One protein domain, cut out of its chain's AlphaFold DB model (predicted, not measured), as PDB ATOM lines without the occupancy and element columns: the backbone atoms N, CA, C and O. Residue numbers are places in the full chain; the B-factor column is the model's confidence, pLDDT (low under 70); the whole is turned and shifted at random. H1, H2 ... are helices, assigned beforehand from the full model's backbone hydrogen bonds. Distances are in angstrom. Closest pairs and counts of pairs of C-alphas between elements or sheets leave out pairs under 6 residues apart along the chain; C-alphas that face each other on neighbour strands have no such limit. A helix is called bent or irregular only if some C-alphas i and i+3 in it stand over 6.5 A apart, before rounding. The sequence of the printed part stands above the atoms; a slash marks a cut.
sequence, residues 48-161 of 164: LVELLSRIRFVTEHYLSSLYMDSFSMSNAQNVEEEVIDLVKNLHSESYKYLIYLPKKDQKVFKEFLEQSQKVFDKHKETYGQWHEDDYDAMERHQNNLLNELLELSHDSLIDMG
ATOM      1  N   LEU A  48      14.955  16.398  52.987       90.44
ATOM      2  CA  LEU A  48      14.993  16.041  51.568       90.44
ATOM      3  C   LEU A  48      16.257  15.243  51.224       90.44
ATOM      4  O   LEU A  48      16.164  14.204  50.576       90.44
ATOM      5  N   VAL A  49      17.423  15.715  51.669       92.06
ATOM      6  CA  VAL A  49      18.704  15.035  51.439       92.06
ATOM      7  C   VAL A  49      18.704  13.661  52.096       92.06
ATOM      8  O   VAL A  49      19.061  12.695  51.442       92.06
ATOM      9  N   GLU A  50      18.236  13.543  53.339       91.69
ATOM     10  CA  GLU A  50      18.130  12.269  54.054       91.69
ATOM     11  C   GLU A  50      17.293  11.246  53.274       91.69
ATOM     12  O   GLU A  50      17.719  10.106  53.096       91.69
ATOM     13  N   LEU A  51      16.128  11.654  52.761       90.25
ATOM     14  CA  LEU A  51      15.250  10.772  51.991       90.25
ATOM     15  C   LEU A  51      15.871  10.357  50.651       90.25
ATOM     16  O   LEU A  51      15.838   9.174  50.314       90.25
ATOM     17  N   LEU A  52      16.471  11.295  49.909       92.12
ATOM     18  CA  LEU A  52      17.164  10.994  48.650       92.12
ATOM     19  C   LEU A  52      18.380  10.087  48.875       92.12
ATOM     20  O   LEU A  52      18.551   9.097  48.168       92.12
ATOM     21  N   SER A  53      19.192  10.372  49.894       92.81
ATOM     22  CA  SER A  53      20.335   9.542  50.272       92.81
ATOM     23  C   SER A  53      19.905   8.155  50.735       92.81
ATOM     24  O   SER A  53      20.607   7.190  50.454       92.81
ATOM     25  N   ARG A  54      18.754   8.022  51.405       91.81
ATOM     26  CA  ARG A  54      18.214   6.714  51.788       91.81
ATOM     27  C   ARG A  54      17.768   5.907  50.573       91.81
ATOM     28  O   ARG A  54      18.113   4.733  50.502       91.81
ATOM     29  N   ILE A  55      17.061   6.525  49.620       91.94
ATOM     30  CA  ILE A  55      16.701   5.885  48.342       91.94
ATOM     31  C   ILE A  55      17.966   5.391  47.643       91.94
ATOM     32  O   ILE A  55      18.057   4.207  47.323       91.94
ATOM     33  N   ARG A  56      18.961   6.272  47.483       91.88
ATOM     34  CA  ARG A  56      20.251   5.930  46.882       91.88
ATOM     35  C   ARG A  56      20.905   4.755  47.604       91.88
ATOM     36  O   ARG A  56      21.189   3.745  46.979       91.88
ATOM     37  N   PHE A  57      21.108   4.870  48.915       90.31
ATOM     38  CA  PHE A  57      21.825   3.878  49.713       90.31
ATOM     39  C   PHE A  57      21.168   2.498  49.662       90.31
ATOM     40  O   PHE A  57      21.848   1.507  49.409       90.31
ATOM     41  N   VAL A  58      19.854   2.426  49.890       89.44
ATOM     42  CA  VAL A  58      19.111   1.158  49.891       89.44
ATOM     43  C   VAL A  58      19.176   0.505  48.509       89.44
ATOM     44  O   VAL A  58      19.440  -0.692  48.399       89.44
ATOM     45  N   THR A  59      19.009   1.304  47.455       89.06
ATOM     46  CA  THR A  59      19.013   0.809  46.078       89.06
ATOM     47  C   THR A  59      20.402   0.360  45.627       89.06
ATOM     48  O   THR A  59      20.563  -0.747  45.121       89.06
ATOM     49  N   GLU A  60      21.424   1.185  45.862       88.75
ATOM     50  CA  GLU A  60      22.824   0.896  45.539       88.75
ATOM     51  C   GLU A  60      23.317  -0.346  46.289       88.75
ATOM     52  O   GLU A  60      23.988  -1.199  45.706       88.75
ATOM     53  N   HIS A  61      22.936  -0.496  47.563       85.62
ATOM     54  CA  HIS A  61      23.274  -1.672  48.357       85.62
ATOM     55  C   HIS A  61      22.631  -2.949  47.803       85.62
ATOM     56  O   HIS A  61      23.324  -3.954  47.646       85.62
ATOM     57  N   TYR A  62      21.340  -2.906  47.460       86.06
ATOM     58  CA  TYR A  62      20.638  -4.040  46.860       86.06
ATOM     59  C   TYR A  62      21.253  -4.447  45.522       86.06
ATOM     60  O   TYR A  62      21.654  -5.597  45.358       86.06
ATOM     61  N   LEU A  63      21.427  -3.499  44.601       85.00
ATOM     62  CA  LEU A  63      22.010  -3.777  43.290       85.00
ATOM     63  C   LEU A  63      23.442  -4.302  43.412       85.00
ATOM     64  O   LEU A  63      23.795  -5.264  42.742       85.00
ATOM     65  N   SER A  64      24.254  -3.740  44.312       83.62
ATOM     66  CA  SER A  64      25.622  -4.222  44.559       83.62
ATOM     67  C   SER A  64      25.652  -5.643  45.124       83.62
ATOM     68  O   SER A  64      26.549  -6.414  44.780       83.62
ATOM     69  N   SER A  65      24.673  -6.014  45.957       78.94
ATOM     70  CA  SER A  65      24.569  -7.368  46.509       78.94
ATOM     71  C   SER A  65      24.297  -8.429  45.437       78.94
ATOM     72  O   SER A  65      24.757  -9.558  45.584       78.94
ATOM     73  N   LEU A  66      23.658  -8.060  44.318       75.81
ATOM     74  CA  LEU A  66      23.467  -8.955  43.168       75.81
ATOM     75  C   LEU A  66      24.791  -9.309  42.470       75.81
ATOM     76  O   LEU A  66      24.895 -10.352  41.831       75.81
ATOM     77  N   TYR A  67      25.809  -8.448  42.585       71.69
ATOM     78  CA  TYR A  67      27.112  -8.634  41.939       71.69
ATOM     79  C   TYR A  67      28.205  -9.150  42.890       71.69
ATOM     80  O   TYR A  67      29.256  -9.591  42.417       71.69
ATOM     81  N   MET A  68      28.003  -9.086  44.213       68.75
ATOM     82  CA  MET A  68      29.012  -9.445  45.217       68.75
ATOM     83  C   MET A  68      28.463 -10.372  46.314       68.75
ATOM     84  O   MET A  68      27.768  -9.930  47.224       68.75
ATOM     85  N   ASP A  69      28.907 -11.636  46.296       57.00
ATOM     86  CA  ASP A  69      28.520 -12.723  47.224       57.00
ATOM     87  C   ASP A  69      28.780 -12.456  48.728       57.00
ATOM     88  O   ASP A  69      28.337 -13.222  49.583       57.00
ATOM     89  N   SER A  70      29.530 -11.411  49.096       54.66
ATOM     90  CA  SER A  70      30.055 -11.221  50.460       54.66
ATOM     91  C   SER A  70      29.475 -10.036  51.240       54.66
ATOM     92  O   SER A  70      29.892  -9.810  52.378       54.66
ATOM     93  N   PHE A  71      28.519  -9.285  50.682       52.81
ATOM     94  CA  PHE A  71      28.095  -7.995  51.246       52.81
ATOM     95  C   PHE A  71      26.581  -7.900  51.512       52.81
ATOM     96  O   PHE A  71      25.919  -6.980  51.048       52.81
ATOM     97  N   SER A  72      26.012  -8.828  52.289       48.53
ATOM     98  CA  SER A  72      24.593  -8.773  52.685       48.53
ATOM     99  C   SER A  72      24.440  -8.477  54.181       48.53
ATOM    100  O   SER A  72      24.525  -9.384  55.007       48.53
ATOM    101  N   MET A  73      24.203  -7.209  54.547       50.56
ATOM    102  CA  MET A  73      23.711  -6.834  55.889       50.56
ATOM    103  C   MET A  73      22.202  -6.544  55.915       50.56
ATOM    104  O   MET A  73      21.617  -6.495  56.996       50.56
ATOM    105  N   SER A  74      21.563  -6.373  54.755       47.66
ATOM    106  CA  SER A  74      20.115  -6.197  54.649       47.66
ATOM    107  C   SER A  74      19.445  -7.516  54.276       47.66
ATOM    108  O   SER A  74      19.980  -8.316  53.512       47.66
ATOM    109  N   ASN A  75      18.265  -7.765  54.837       54.06
ATOM    110  CA  ASN A  75      17.387  -8.792  54.306       54.06
ATOM    111  C   ASN A  75      16.906  -8.248  52.950       54.06
ATOM    112  O   ASN A  75      16.081  -7.343  52.934       54.06
ATOM    113  N   ALA A  76      17.443  -8.744  51.831       59.25
ATOM    114  CA  ALA A  76      17.156  -8.253  50.471       59.25
ATOM    115  C   ALA A  76      15.682  -8.418  50.027       59.25
ATOM    116  O   ALA A  76      15.318  -8.107  48.894       59.25
ATOM    117  N   GLN A  77      14.821  -8.917  50.913       63.72
ATOM    118  CA  GLN A  77      13.389  -9.039  50.694       63.72
ATOM    119  C   GLN A  77      12.717  -7.664  50.775       63.72
ATOM    120  O   GLN A  77      12.841  -6.964  51.776       63.72
ATOM    121  N   ASN A  78      11.965  -7.325  49.727       75.94
ATOM    122  CA  ASN A  78      11.101  -6.144  49.618       75.94
ATOM    123  C   ASN A  78      11.819  -4.785  49.501       75.94
ATOM    124  O   ASN A  78      11.226  -3.751  49.805       75.94
ATOM    125  N   VAL A  79      13.056  -4.749  48.992       85.81
ATOM    126  CA  VAL A  79      13.755  -3.476  48.720       85.81
ATOM    127  C   VAL A  79      12.975  -2.583  47.750       85.81
ATOM    128  O   VAL A  79      12.881  -1.377  47.969       85.81
ATOM    129  N   GLU A  80      12.375  -3.161  46.705       87.88
ATOM    130  CA  GLU A  80      11.523  -2.415  45.772       87.88
ATOM    131  C   GLU A  80      10.377  -1.706  46.499       87.88
ATOM    132  O   GLU A  80      10.164  -0.514  46.299       87.88
ATOM    133  N   GLU A  81       9.678  -2.415  47.387       90.06
ATOM    134  CA  GLU A  81       8.572  -1.865  48.170       90.06
ATOM    135  C   GLU A  81       9.050  -0.725  49.082       90.06
ATOM    136  O   GLU A  81       8.430   0.339  49.104       90.06
ATOM    137  N   GLU A  82      10.193  -0.897  49.761       90.62
ATOM    138  CA  GLU A  82      10.784   0.156  50.596       90.62
ATOM    139  C   GLU A  82      11.119   1.409  49.773       90.62
ATOM    140  O   GLU A  82      10.762   2.524  50.165       90.62
ATOM    141  N   VAL A  83      11.775   1.249  48.621       91.62
ATOM    142  CA  VAL A  83      12.150   2.370  47.747       91.62
ATOM    143  C   VAL A  83      10.907   3.062  47.189       91.62
ATOM    144  O   VAL A  83      10.816   4.293  47.233       91.62
ATOM    145  N   ILE A  84       9.919   2.297  46.726       92.25
ATOM    146  CA  ILE A  84       8.637   2.827  46.255       92.25
ATOM    147  C   ILE A  84       7.967   3.657  47.354       92.25
ATOM    148  O   ILE A  84       7.499   4.767  47.090       92.25
ATOM    149  N   ASP A  85       7.922   3.154  48.583       92.88
ATOM    150  CA  ASP A  85       7.278   3.850  49.691       92.88
ATOM    151  C   ASP A  85       8.036   5.114  50.106       92.88
ATOM    152  O   ASP A  85       7.407   6.134  50.401       92.88
ATOM    153  N   LEU A  86       9.371   5.120  50.044       92.62
ATOM    154  CA  LEU A  86      10.166   6.338  50.226       92.62
ATOM    155  C   LEU A  86       9.826   7.401  49.173       92.62
ATOM    156  O   LEU A  86       9.609   8.567  49.522       92.62
ATOM    157  N   VAL A  87       9.715   7.015  47.900       93.38
ATOM    158  CA  VAL A  87       9.364   7.956  46.827       93.38
ATOM    159  C   VAL A  87       7.914   8.438  46.969       93.38
ATOM    160  O   VAL A  87       7.656   9.639  46.866       93.38
ATOM    161  N   LYS A  88       6.957   7.559  47.297       93.12
ATOM    162  CA  LYS A  88       5.570   7.965  47.603       93.12
ATOM    163  C   LYS A  88       5.513   8.952  48.767       93.12
ATOM    164  O   LYS A  88       4.780   9.940  48.696       93.12
ATOM    165  N   ASN A  89       6.295   8.716  49.820       91.19
ATOM    166  CA  ASN A  89       6.376   9.620  50.962       91.19
ATOM    167  C   ASN A  89       6.881  11.003  50.524       91.19
ATOM    168  O   ASN A  89       6.243  12.004  50.859       91.19
ATOM    169  N   LEU A  90       7.927  11.069  49.691       90.62
ATOM    170  CA  LEU A  90       8.414  12.326  49.103       90.62
ATOM    171  C   LEU A  90       7.331  13.063  48.303       90.62
ATOM    172  O   LEU A  90       7.163  14.273  48.468       90.62
ATOM    173  N   HIS A  91       6.559  12.347  47.482       92.50
ATOM    174  CA  HIS A  91       5.430  12.921  46.742       92.50
ATOM    175  C   HIS A  91       4.339  13.458  47.674       92.50
ATOM    176  O   HIS A  91       3.879  14.591  47.503       92.50
ATOM    177  N   SER A  92       3.968  12.691  48.703       91.06
ATOM    178  CA  SER A  92       2.915  13.058  49.658       91.06
ATOM    179  C   SER A  92       3.270  14.287  50.500       91.06
ATOM    180  O   SER A  92       2.410  15.111  50.816       91.06
ATOM    181  N   GLU A  93       4.550  14.447  50.832       88.69
ATOM    182  CA  GLU A  93       5.055  15.533  51.667       88.69
ATOM    183  C   GLU A  93       5.656  16.687  50.855       88.69
ATOM    184  O   GLU A  93       6.092  17.689  51.427       88.69
ATOM    185  N   SER A  94       5.622  16.590  49.523       89.88
ATOM    186  CA  SER A  94       6.246  17.537  48.597       89.88
ATOM    187  C   SER A  94       5.887  18.996  48.893       89.88
ATOM    188  O   SER A  94       6.761  19.866  48.949       89.88
ATOM    189  N   TYR A  95       4.612  19.268  49.176       89.06
ATOM    190  CA  TYR A  95       4.124  20.608  49.503       89.06
ATOM    191  C   TYR A  95       4.794  21.196  50.753       89.06
ATOM    192  O   TYR A  95       5.042  22.400  50.796       89.06
ATOM    193  N   LYS A  96       5.114  20.371  51.761       87.50
ATOM    194  CA  LYS A  96       5.754  20.826  53.004       87.50
ATOM    195  C   LYS A  96       7.177  21.289  52.722       87.50
ATOM    196  O   LYS A  96       7.566  22.367  53.171       87.50
ATOM    197  N   TYR A  97       7.931  20.503  51.956       87.50
ATOM    198  CA  TYR A  97       9.320  20.816  51.624       87.50
ATOM    199  C   TYR A  97       9.414  22.026  50.694       87.50
ATOM    200  O   TYR A  97      10.180  22.955  50.955       87.50
ATOM    201  N   LEU A  98       8.564  22.090  49.667       91.69
ATOM    202  CA  LEU A  98       8.579  23.171  48.678       91.69
ATOM    203  C   LEU A  98       8.340  24.566  49.272       91.69
ATOM    204  O   LEU A  98       8.857  25.543  48.734       91.69
ATOM    205  N   ILE A  99       7.595  24.684  50.376       91.50
ATOM    206  CA  ILE A  99       7.353  25.977  51.040       91.50
ATOM    207  C   ILE A  99       8.650  26.570  51.604       91.50
ATOM    208  O   ILE A  99       8.828  27.792  51.595       91.50
ATOM    209  N   TYR A 100       9.533  25.715  52.118       92.19
ATOM    210  CA  TYR A 100      10.705  26.140  52.877       92.19
ATOM    211  C   TYR A 100      12.016  25.971  52.122       92.19
ATOM    212  O   TYR A 100      12.988  26.596  52.513       92.19
ATOM    213  N   LEU A 101      12.074  25.195  51.041       92.06
ATOM    214  CA  LEU A 101      13.301  25.056  50.260       92.06
ATOM    215  C   LEU A 101      13.691  26.372  49.557       92.06
ATOM    216  O   LEU A 101      12.818  27.143  49.143       92.06
ATOM    217  N   PRO A 102      14.992  26.642  49.357       89.81
ATOM    218  CA  PRO A 102      15.438  27.725  48.487       89.81
ATOM    219  C   PRO A 102      15.059  27.440  47.024       89.81
ATOM    220  O   PRO A 102      14.922  26.294  46.613       89.81
ATOM    221  N   LYS A 103      14.918  28.488  46.199       91.00
ATOM    222  CA  LYS A 103      14.436  28.363  44.804       91.00
ATOM    223  C   LYS A 103      15.224  27.364  43.947       91.00
ATOM    224  O   LYS A 103      14.627  26.736  43.079       91.00
ATOM    225  N   LYS A 104      16.541  27.255  44.165       91.25
ATOM    226  CA  LYS A 104      17.403  26.296  43.462       91.25
ATOM    227  C   LYS A 104      16.959  24.866  43.785       91.25
ATOM    228  O   LYS A 104      16.552  24.145  42.886       91.25
ATOM    229  N   ASP A 105      16.940  24.515  45.064       91.94
ATOM    230  CA  ASP A 105      16.591  23.172  45.535       91.94
ATOM    231  C   ASP A 105      15.115  22.837  45.265       91.94
ATOM    232  O   ASP A 105      14.785  21.696  44.969       91.94
ATOM    233  N   GLN A 106      14.217  23.832  45.270       94.00
ATOM    234  CA  GLN A 106      12.832  23.638  44.820       94.00
ATOM    235  C   GLN A 106      12.749  23.178  43.364       94.00
ATOM    236  O   GLN A 106      11.859  22.401  43.028       94.00
ATOM    237  N   LYS A 107      13.609  23.714  42.489       94.88
ATOM    238  CA  LYS A 107      13.628  23.338  41.075       94.88
ATOM    239  C   LYS A 107      14.056  21.876  40.941       94.88
ATOM    240  O   LYS A 107      13.296  21.103  40.373       94.88
ATOM    241  N   VAL A 108      15.180  21.517  41.562       94.31
ATOM    242  CA  VAL A 108      15.706  20.143  41.567       94.31
ATOM    243  C   VAL A 108      14.669  19.170  42.123       94.31
ATOM    244  O   VAL A 108      14.356  18.165  41.500       94.31
ATOM    245  N   PHE A 109      14.043  19.506  43.254       94.81
ATOM    246  CA  PHE A 109      13.046  18.629  43.856       94.81
ATOM    247  C   PHE A 109      11.802  18.445  42.974       94.81
ATOM    248  O   PHE A 109      11.277  17.342  42.875       94.81
ATOM    249  N   LYS A 110      11.329  19.496  42.293       95.38
ATOM    250  CA  LYS A 110      10.217  19.363  41.337       95.38
ATOM    251  C   LYS A 110      10.587  18.491  40.144       95.38
ATOM    252  O   LYS A 110       9.763  17.685  39.730       95.38
ATOM    253  N   GLU A 111      11.797  18.655  39.619       95.88
ATOM    254  CA  GLU A 111      12.314  17.828  38.529       95.88
ATOM    255  C   GLU A 111      12.394  16.359  38.968       95.88
ATOM    256  O   GLU A 111      11.859  15.500  38.273       95.88
ATOM    257  N   PHE A 112      12.911  16.072  40.167       95.25
ATOM    258  CA  PHE A 112      12.896  14.724  40.744       95.25
ATOM    259  C   PHE A 112      11.478  14.138  40.848       95.25
ATOM    260  O   PHE A 112      11.244  13.001  40.440       95.25
ATOM    261  N   LEU A 113      10.507  14.896  41.372       95.62
ATOM    262  CA  LEU A 113       9.119  14.430  41.495       95.62
ATOM    263  C   LEU A 113       8.499  14.126  40.124       95.62
ATOM    264  O   LEU A 113       7.832  13.109  39.958       95.62
ATOM    265  N   GLU A 114       8.733  14.980  39.129       96.75
ATOM    266  CA  GLU A 114       8.221  14.764  37.777       96.75
ATOM    267  C   GLU A 114       8.855  13.532  37.117       96.75
ATOM    268  O   GLU A 114       8.147  12.712  36.533       96.75
ATOM    269  N   GLN A 115      10.178  13.380  37.219       97.31
ATOM    270  CA  GLN A 115      10.890  12.257  36.608       97.31
ATOM    271  C   GLN A 115      10.570  10.934  37.305       97.31
ATOM    272  O   GLN A 115      10.264   9.957  36.630       97.31
ATOM    273  N   SER A 116      10.545  10.904  38.639       95.56
ATOM    274  CA  SER A 116      10.166   9.699  39.389       95.56
ATOM    275  C   SER A 116       8.745   9.234  39.058       95.56
ATOM    276  O   SER A 116       8.512   8.035  38.923       95.56
ATOM    277  N   GLN A 117       7.802  10.158  38.841       95.88
ATOM    278  CA  GLN A 117       6.460   9.795  38.382       95.88
ATOM    279  C   GLN A 117       6.483   9.172  36.980       95.88
ATOM    280  O   GLN A 117       5.836   8.151  36.766       95.88
ATOM    281  N   LYS A 118       7.257   9.734  36.041       96.62
ATOM    282  CA  LYS A 118       7.412   9.164  34.689       96.62
ATOM    283  C   LYS A 118       8.014   7.762  34.720       96.62
ATOM    284  O   LYS A 118       7.560   6.900  33.971       96.62
ATOM    285  N   VAL A 119       9.001   7.530  35.588       95.44
ATOM    286  CA  VAL A 119       9.581   6.200  35.816       95.44
ATOM    287  C   VAL A 119       8.491   5.236  36.289       95.44
ATOM    288  O   VAL A 119       8.296   4.186  35.679       95.44
ATOM    289  N   PHE A 120       7.696   5.605  37.298       93.88
ATOM    290  CA  PHE A 120       6.598   4.746  37.750       93.88
ATOM    291  C   PHE A 120       5.548   4.481  36.677       93.88
ATOM    292  O   PHE A 120       5.106   3.341  36.542       93.88
ATOM    293  N   ASP A 121       5.157   5.492  35.905       94.38
ATOM    294  CA  ASP A 121       4.165   5.333  34.841       94.38
ATOM    295  C   ASP A 121       4.669   4.351  33.769       94.38
ATOM    296  O   ASP A 121       3.963   3.405  33.415       94.38
ATOM    297  N   LYS A 122       5.931   4.486  33.344       93.81
ATOM    298  CA  LYS A 122       6.595   3.571  32.400       93.81
ATOM    299  C   LYS A 122       6.663   2.132  32.927       93.81
ATOM    300  O   LYS A 122       6.364   1.176  32.205       93.81
ATOM    301  N   HIS A 123       7.064   1.954  34.183       92.38
ATOM    302  CA  HIS A 123       7.176   0.623  34.784       92.38
ATOM    303  C   HIS A 123       5.812  -0.020  35.016       92.38
ATOM    304  O   HIS A 123       5.666  -1.225  34.831       92.38
ATOM    305  N   LYS A 124       4.791   0.778  35.331       91.88
ATOM    306  CA  LYS A 124       3.406   0.322  35.452       91.88
ATOM    307  C   LYS A 124       2.843  -0.175  34.121       91.88
ATOM    308  O   LYS A 124       2.156  -1.189  34.108       91.88
ATOM    309  N   GLU A 125       3.120   0.512  33.013       90.69
ATOM    310  CA  GLU A 125       2.662   0.101  31.674       90.69
ATOM    311  C   GLU A 125       3.236  -1.255  31.237       90.69
ATOM    312  O   GLU A 125       2.589  -2.010  30.510       90.69
ATOM    313  N   THR A 126       4.447  -1.567  31.699       88.69
ATOM    314  CA  THR A 126       5.197  -2.782  31.345       88.69
ATOM    315  C   THR A 126       5.102  -3.892  32.393       88.69
ATOM    316  O   THR A 126       5.611  -4.992  32.176       88.69
ATOM    317  N   TYR A 127       4.425  -3.633  33.513       88.25
ATOM    318  CA  TYR A 127       4.281  -4.587  34.605       88.25
ATOM    319  C   TYR A 127       3.430  -5.794  34.187       88.25
ATOM    320  O   TYR A 127       2.336  -5.638  33.643       88.25
ATOM    321  N   GLY A 128       3.921  -7.005  34.454       87.31
ATOM    322  CA  GLY A 128       3.231  -8.253  34.123       87.31
ATOM    323  C   GLY A 128       3.234  -8.610  32.634       87.31
ATOM    324  O   GLY A 128       2.487  -9.493  32.228       87.31
ATOM    325  N   GLN A 129       4.059  -7.954  31.806       89.94
ATOM    326  CA  GLN A 129       4.226  -8.319  30.387       89.94
ATOM    327  C   GLN A 129       5.116  -9.561  30.168       89.94
ATOM    328  O   GLN A 129       5.468  -9.881  29.034       89.94
ATOM    329  N   TRP A 130       5.485 -10.259  31.241       90.56
ATOM    330  CA  TRP A 130       6.230 -11.516  31.227       90.56
ATOM    331  C   TRP A 130       5.299 -12.717  31.444       90.56
ATOM    332  O   TRP A 130       4.165 -12.577  31.901       90.56
ATOM    333  N   HIS A 131       5.770 -13.913  31.092       87.62
ATOM    334  CA  HIS A 131       5.050 -15.154  31.389       87.62
ATOM    335  C   HIS A 131       5.105 -15.465  32.893       87.62
ATOM    336  O   HIS A 131       6.077 -15.103  33.545       87.62
ATOM    337  N   GLU A 132       4.097 -16.157  33.441       80.50
ATOM    338  CA  GLU A 132       3.998 -16.446  34.891       80.50
ATOM    339  C   GLU A 132       5.245 -17.142  35.474       80.50
ATOM    340  O   GLU A 132       5.560 -16.928  36.642       80.50
ATOM    341  N   ASP A 133       5.987 -17.891  34.653       86.56
ATOM    342  CA  ASP A 133       7.198 -18.620  35.054       86.56
ATOM    343  C   ASP A 133       8.517 -17.911  34.668       86.56
ATOM    344  O   ASP A 133       9.604 -18.441  34.909       86.56
ATOM    345  N   ASP A 134       8.461 -16.726  34.049       89.00
ATOM    346  CA  ASP A 134       9.647 -15.953  33.646       89.00
ATOM    347  C   ASP A 134      10.114 -15.034  34.788       89.00
ATOM    348  O   ASP A 134       9.976 -13.806  34.752       89.00
ATOM    349  N   TYR A 135      10.651 -15.663  35.836       86.12
ATOM    350  CA  TYR A 135      11.189 -14.978  37.015       86.12
ATOM    351  C   TYR A 135      12.334 -14.018  36.665       86.12
ATOM    352  O   TYR A 135      12.420 -12.937  37.245       86.12
ATOM    353  N   ASP A 136      13.156 -14.359  35.670       87.88
ATOM    354  CA  ASP A 136      14.259 -13.509  35.218       87.88
ATOM    355  C   ASP A 136      13.744 -12.185  34.632       87.88
ATOM    356  O   ASP A 136      14.348 -11.129  34.826       87.88
ATOM    357  N   ALA A 137      12.643 -12.207  33.873       87.56
ATOM    358  CA  ALA A 137      12.041 -10.987  33.345       87.56
ATOM    359  C   ALA A 137      11.436 -10.112  34.450       87.56
ATOM    360  O   ALA A 137      11.602  -8.890  34.395       87.56
ATOM    361  N   MET A 138      10.799 -10.720  35.454       87.00
ATOM    362  CA  MET A 138      10.285 -10.010  36.630       87.00
ATOM    363  C   MET A 138      11.417  -9.335  37.414       87.00
ATOM    364  O   MET A 138      11.347  -8.138  37.691       87.00
ATOM    365  N   GLU A 139      12.492 -10.068  37.709       87.38
ATOM    366  CA  GLU A 139      13.649  -9.538  38.435       87.38
ATOM    367  C   GLU A 139      14.341  -8.415  37.649       87.38
ATOM    368  O   GLU A 139      14.646  -7.356  38.196       87.38
ATOM    369  N   ARG A 140      14.525  -8.583  36.330       89.44
ATOM    370  CA  ARG A 140      15.061  -7.516  35.469       89.44
ATOM    371  C   ARG A 140      14.180  -6.267  35.477       89.44
ATOM    372  O   ARG A 140      14.716  -5.162  35.465       89.44
ATOM    373  N   HIS A 141      12.855  -6.417  35.475       91.75
ATOM    374  CA  HIS A 141      11.930  -5.280  35.528       91.75
ATOM    375  C   HIS A 141      12.084  -4.493  36.835       91.75
ATOM    376  O   HIS A 141      12.256  -3.272  36.785       91.75
ATOM    377  N   GLN A 142      12.132  -5.198  37.968       89.88
ATOM    378  CA  GLN A 142      12.387  -4.618  39.288       89.88
ATOM    379  C   GLN A 142      13.753  -3.918  39.346       89.88
ATOM    380  O   GLN A 142      13.854  -2.768  39.776       89.88
ATOM    381  N   ASN A 143      14.812  -4.576  38.873       90.94
ATOM    382  CA  ASN A 143      16.165  -4.019  38.892       90.94
ATOM    383  C   ASN A 143      16.275  -2.764  38.016       90.94
ATOM    384  O   ASN A 143      16.945  -1.808  38.397       90.94
ATOM    385  N   ASN A 144      15.587  -2.726  36.871       93.44
ATOM    386  CA  ASN A 144      15.539  -1.540  36.016       93.44
ATOM    387  C   ASN A 144      14.832  -0.365  36.704       93.44
ATOM    388  O   ASN A 144      15.343   0.751  36.651       93.44
ATOM    389  N   LEU A 145      13.709  -0.615  37.391       93.69
ATOM    390  CA  LEU A 145      13.007   0.418  38.162       93.69
ATOM    391  C   LEU A 145      13.933   1.025  39.217       93.69
ATOM    392  O   LEU A 145      14.056   2.243  39.338       93.69
ATOM    393  N   LEU A 146      14.596   0.153  39.970       93.25
ATOM    394  CA  LEU A 146      15.530   0.529  41.018       93.25
ATOM    395  C   LEU A 146      16.721   1.321  40.459       93.25
ATOM    396  O   LEU A 146      17.038   2.384  40.984       93.25
ATOM    397  N   ASN A 147      17.326   0.873  39.359       94.81
ATOM    398  CA  ASN A 147      18.406   1.601  38.689       94.81
ATOM    399  C   ASN A 147      17.988   3.019  38.261       94.81
ATOM    400  O   ASN A 147      18.702   3.974  38.549       94.81
ATOM    401  N   GLU A 148      16.819   3.185  37.633       96.06
ATOM    402  CA  GLU A 148      16.343   4.511  37.206       96.06
ATOM    403  C   GLU A 148      16.097   5.439  38.413       96.06
ATOM    404  O   GLU A 148      16.447   6.621  38.383       96.06
ATOM    405  N   LEU A 149      15.545   4.920  39.516       94.81
ATOM    406  CA  LEU A 149      15.356   5.699  40.748       94.81
ATOM    407  C   LEU A 149      16.682   6.036  41.446       94.81
ATOM    408  O   LEU A 149      16.806   7.120  42.026       94.81
ATOM    409  N   LEU A 150      17.669   5.141  41.376       94.25
ATOM    410  CA  LEU A 150      19.020   5.374  41.872       94.25
ATOM    411  C   LEU A 150      19.672   6.543  41.132       94.25
ATOM    412  O   LEU A 150      20.090   7.498  41.787       94.25
ATOM    413  N   GLU A 151      19.694   6.500  39.799       95.19
ATOM    414  CA  GLU A 151      20.251   7.565  38.955       95.19
ATOM    415  C   GLU A 151      19.582   8.913  39.255       95.19
ATOM    416  O   GLU A 151      20.261   9.888  39.570       95.19
ATOM    417  N   LEU A 152      18.245   8.949  39.298       95.56
ATOM    418  CA  LEU A 152      17.503  10.171  39.623       95.56
ATOM    419  C   LEU A 152      17.835  10.721  41.015       95.56
ATOM    420  O   LEU A 152      17.933  11.940  41.197       95.56
ATOM    421  N   SER A 153      17.973   9.845  42.014       94.38
ATOM    422  CA  SER A 153      18.324  10.257  43.377       94.38
ATOM    423  C   SER A 153      19.752  10.802  43.457       94.38
ATOM    424  O   SER A 153      19.982  11.808  44.128       94.38
ATOM    425  N   HIS A 154      20.688  10.191  42.730       94.31
ATOM    426  CA  HIS A 154      22.082  10.609  42.657       94.31
ATOM    427  C   HIS A 154      22.231  11.963  41.956       94.31
ATOM    428  O   HIS A 154      22.793  12.891  42.540       94.31
ATOM    429  N   ASP A 155      21.636  12.126  40.773       94.88
ATOM    430  CA  ASP A 155      21.658  13.382  40.017       94.88
ATOM    431  C   ASP A 155      21.064  14.537  40.835       94.88
ATOM    432  O   ASP A 155      21.629  15.631  40.911       94.88
ATOM    433  N   SER A 156      19.962  14.273  41.544       94.00
ATOM    434  CA  SER A 156      19.330  15.267  42.418       94.00
ATOM    435  C   SER A 156      20.246  15.698  43.570       94.00
ATOM    436  O   SER A 156      20.286  16.880  43.923       94.00
ATOM    437  N   LEU A 157      21.002  14.766  44.161       93.75
ATOM    438  CA  LEU A 157      21.969  15.071  45.219       93.75
ATOM    439  C   LEU A 157      23.158  15.883  44.686       93.75
ATOM    440  O   LEU A 157      23.564  16.851  45.342       93.75
ATOM    441  N   ILE A 158      23.666  15.558  43.492       94.00
ATOM    442  CA  ILE A 158      24.714  16.332  42.803       94.00
ATOM    443  C   ILE A 158      24.236  17.764  42.553       94.00
ATOM    444  O   ILE A 158      24.902  18.727  42.944       94.00
ATOM    445  N   ASP A 159      23.052  17.934  41.967       92.88
ATOM    446  CA  ASP A 159      22.510  19.251  41.625       92.88
ATOM    447  C   ASP A 159      22.267  20.126  42.864       92.88
ATOM    448  O   ASP A 159      22.447  21.357  42.844       92.88
ATOM    449  N   MET A 160      21.912  19.494  43.985       90.06
ATOM    450  CA  MET A 160      21.794  20.145  45.289       90.06
ATOM    451  C   MET A 160      23.151  20.429  45.960       90.06
ATOM    452  O   MET A 160      23.200  21.261  46.876       90.06
ATOM    453  N   GLY A 161      24.243  19.829  45.478       90.62
ATOM    454  CA  GLY A 161      25.614  20.014  45.957       90.62
ATOM    455  C   GLY A 161      25.987  19.146  47.159       90.62
ATOM    456  O   GLY A 161      26.745  19.609  48.013       90.62
TER     457      GLY A 161
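Overview. This is residues 48 to 161 of the 164 residues of an uncharacterized protein of Photobacterium aquimaris (UniProt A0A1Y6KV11). Four long helices make an up-and-down bundle, each running against the one before it in the chain; H4, the longest, has H1 and H3 packed along it, and the kinked H2 covers the gap between those two. Residues 131 to 136, of which 135 and 136 belong to H4, stick out. The printed part has 114 residues, with H1, H2, H3 and H4 in chain order and no named strand: all helix. It is compact, with a radius of gyration of the C-alphas of 15.1 A and spans of 48 by 34 by 19 A.

Along the chain. H4, residues 135 to 160, measures 37.6 A from first to last C-alpha and ends at (21.794, 20.145, 45.289). H3, residues 103 to 126, measures 35.2 A. H2, residues 79 to 100, measures 30.1 A; it is irregular, with C-alphas 92 and 95 7.6 A apart, and has a kink of 56 degrees near residue 94. H1, residues 48 to 67, measures 29.1 A and begins at (14.993, 16.041, 51.568).

Arrangement. H4 touches H1 at a steep tilt of 39 degrees, opposite ways; their closest C-alphas, of Arg 56 and Leu 150, are 5.2 A apart. H3 and H4, a helical hairpin, touch at a shallow tilt of 9 degrees, closest at the C-alphas of Asp 105 and Met 160, 6.0 A. H2 and H4 only just touch, with 3 pairs of C-alphas within 8 A, the closest those of Glu 80 and Leu 146, 6.9 A. H1 and H2, a hairpin, touch at the C-alphas of Ile 55 and Val 83, 5.8 A. H3 touches H2 with residues 106 to 116 alone, closest at the C-alphas of Leu 98 and Gln 106, 5.8 A. H1 and H3 are only just apart, closest 8.4 A. Every O i to N i+4 pair is within hydrogen-bond range in H3 and H4, against 15 of 16 in H1 and 15 of 18 in H2.

Size, cuts and confidence. The two farthest C-alphas, of Pro 102 and Asp 133, are 49.0 A apart. The printed part has no cut; the link H1 to H2 is long, with 11 residues. Residues 68 to 77 have pLDDT under 70.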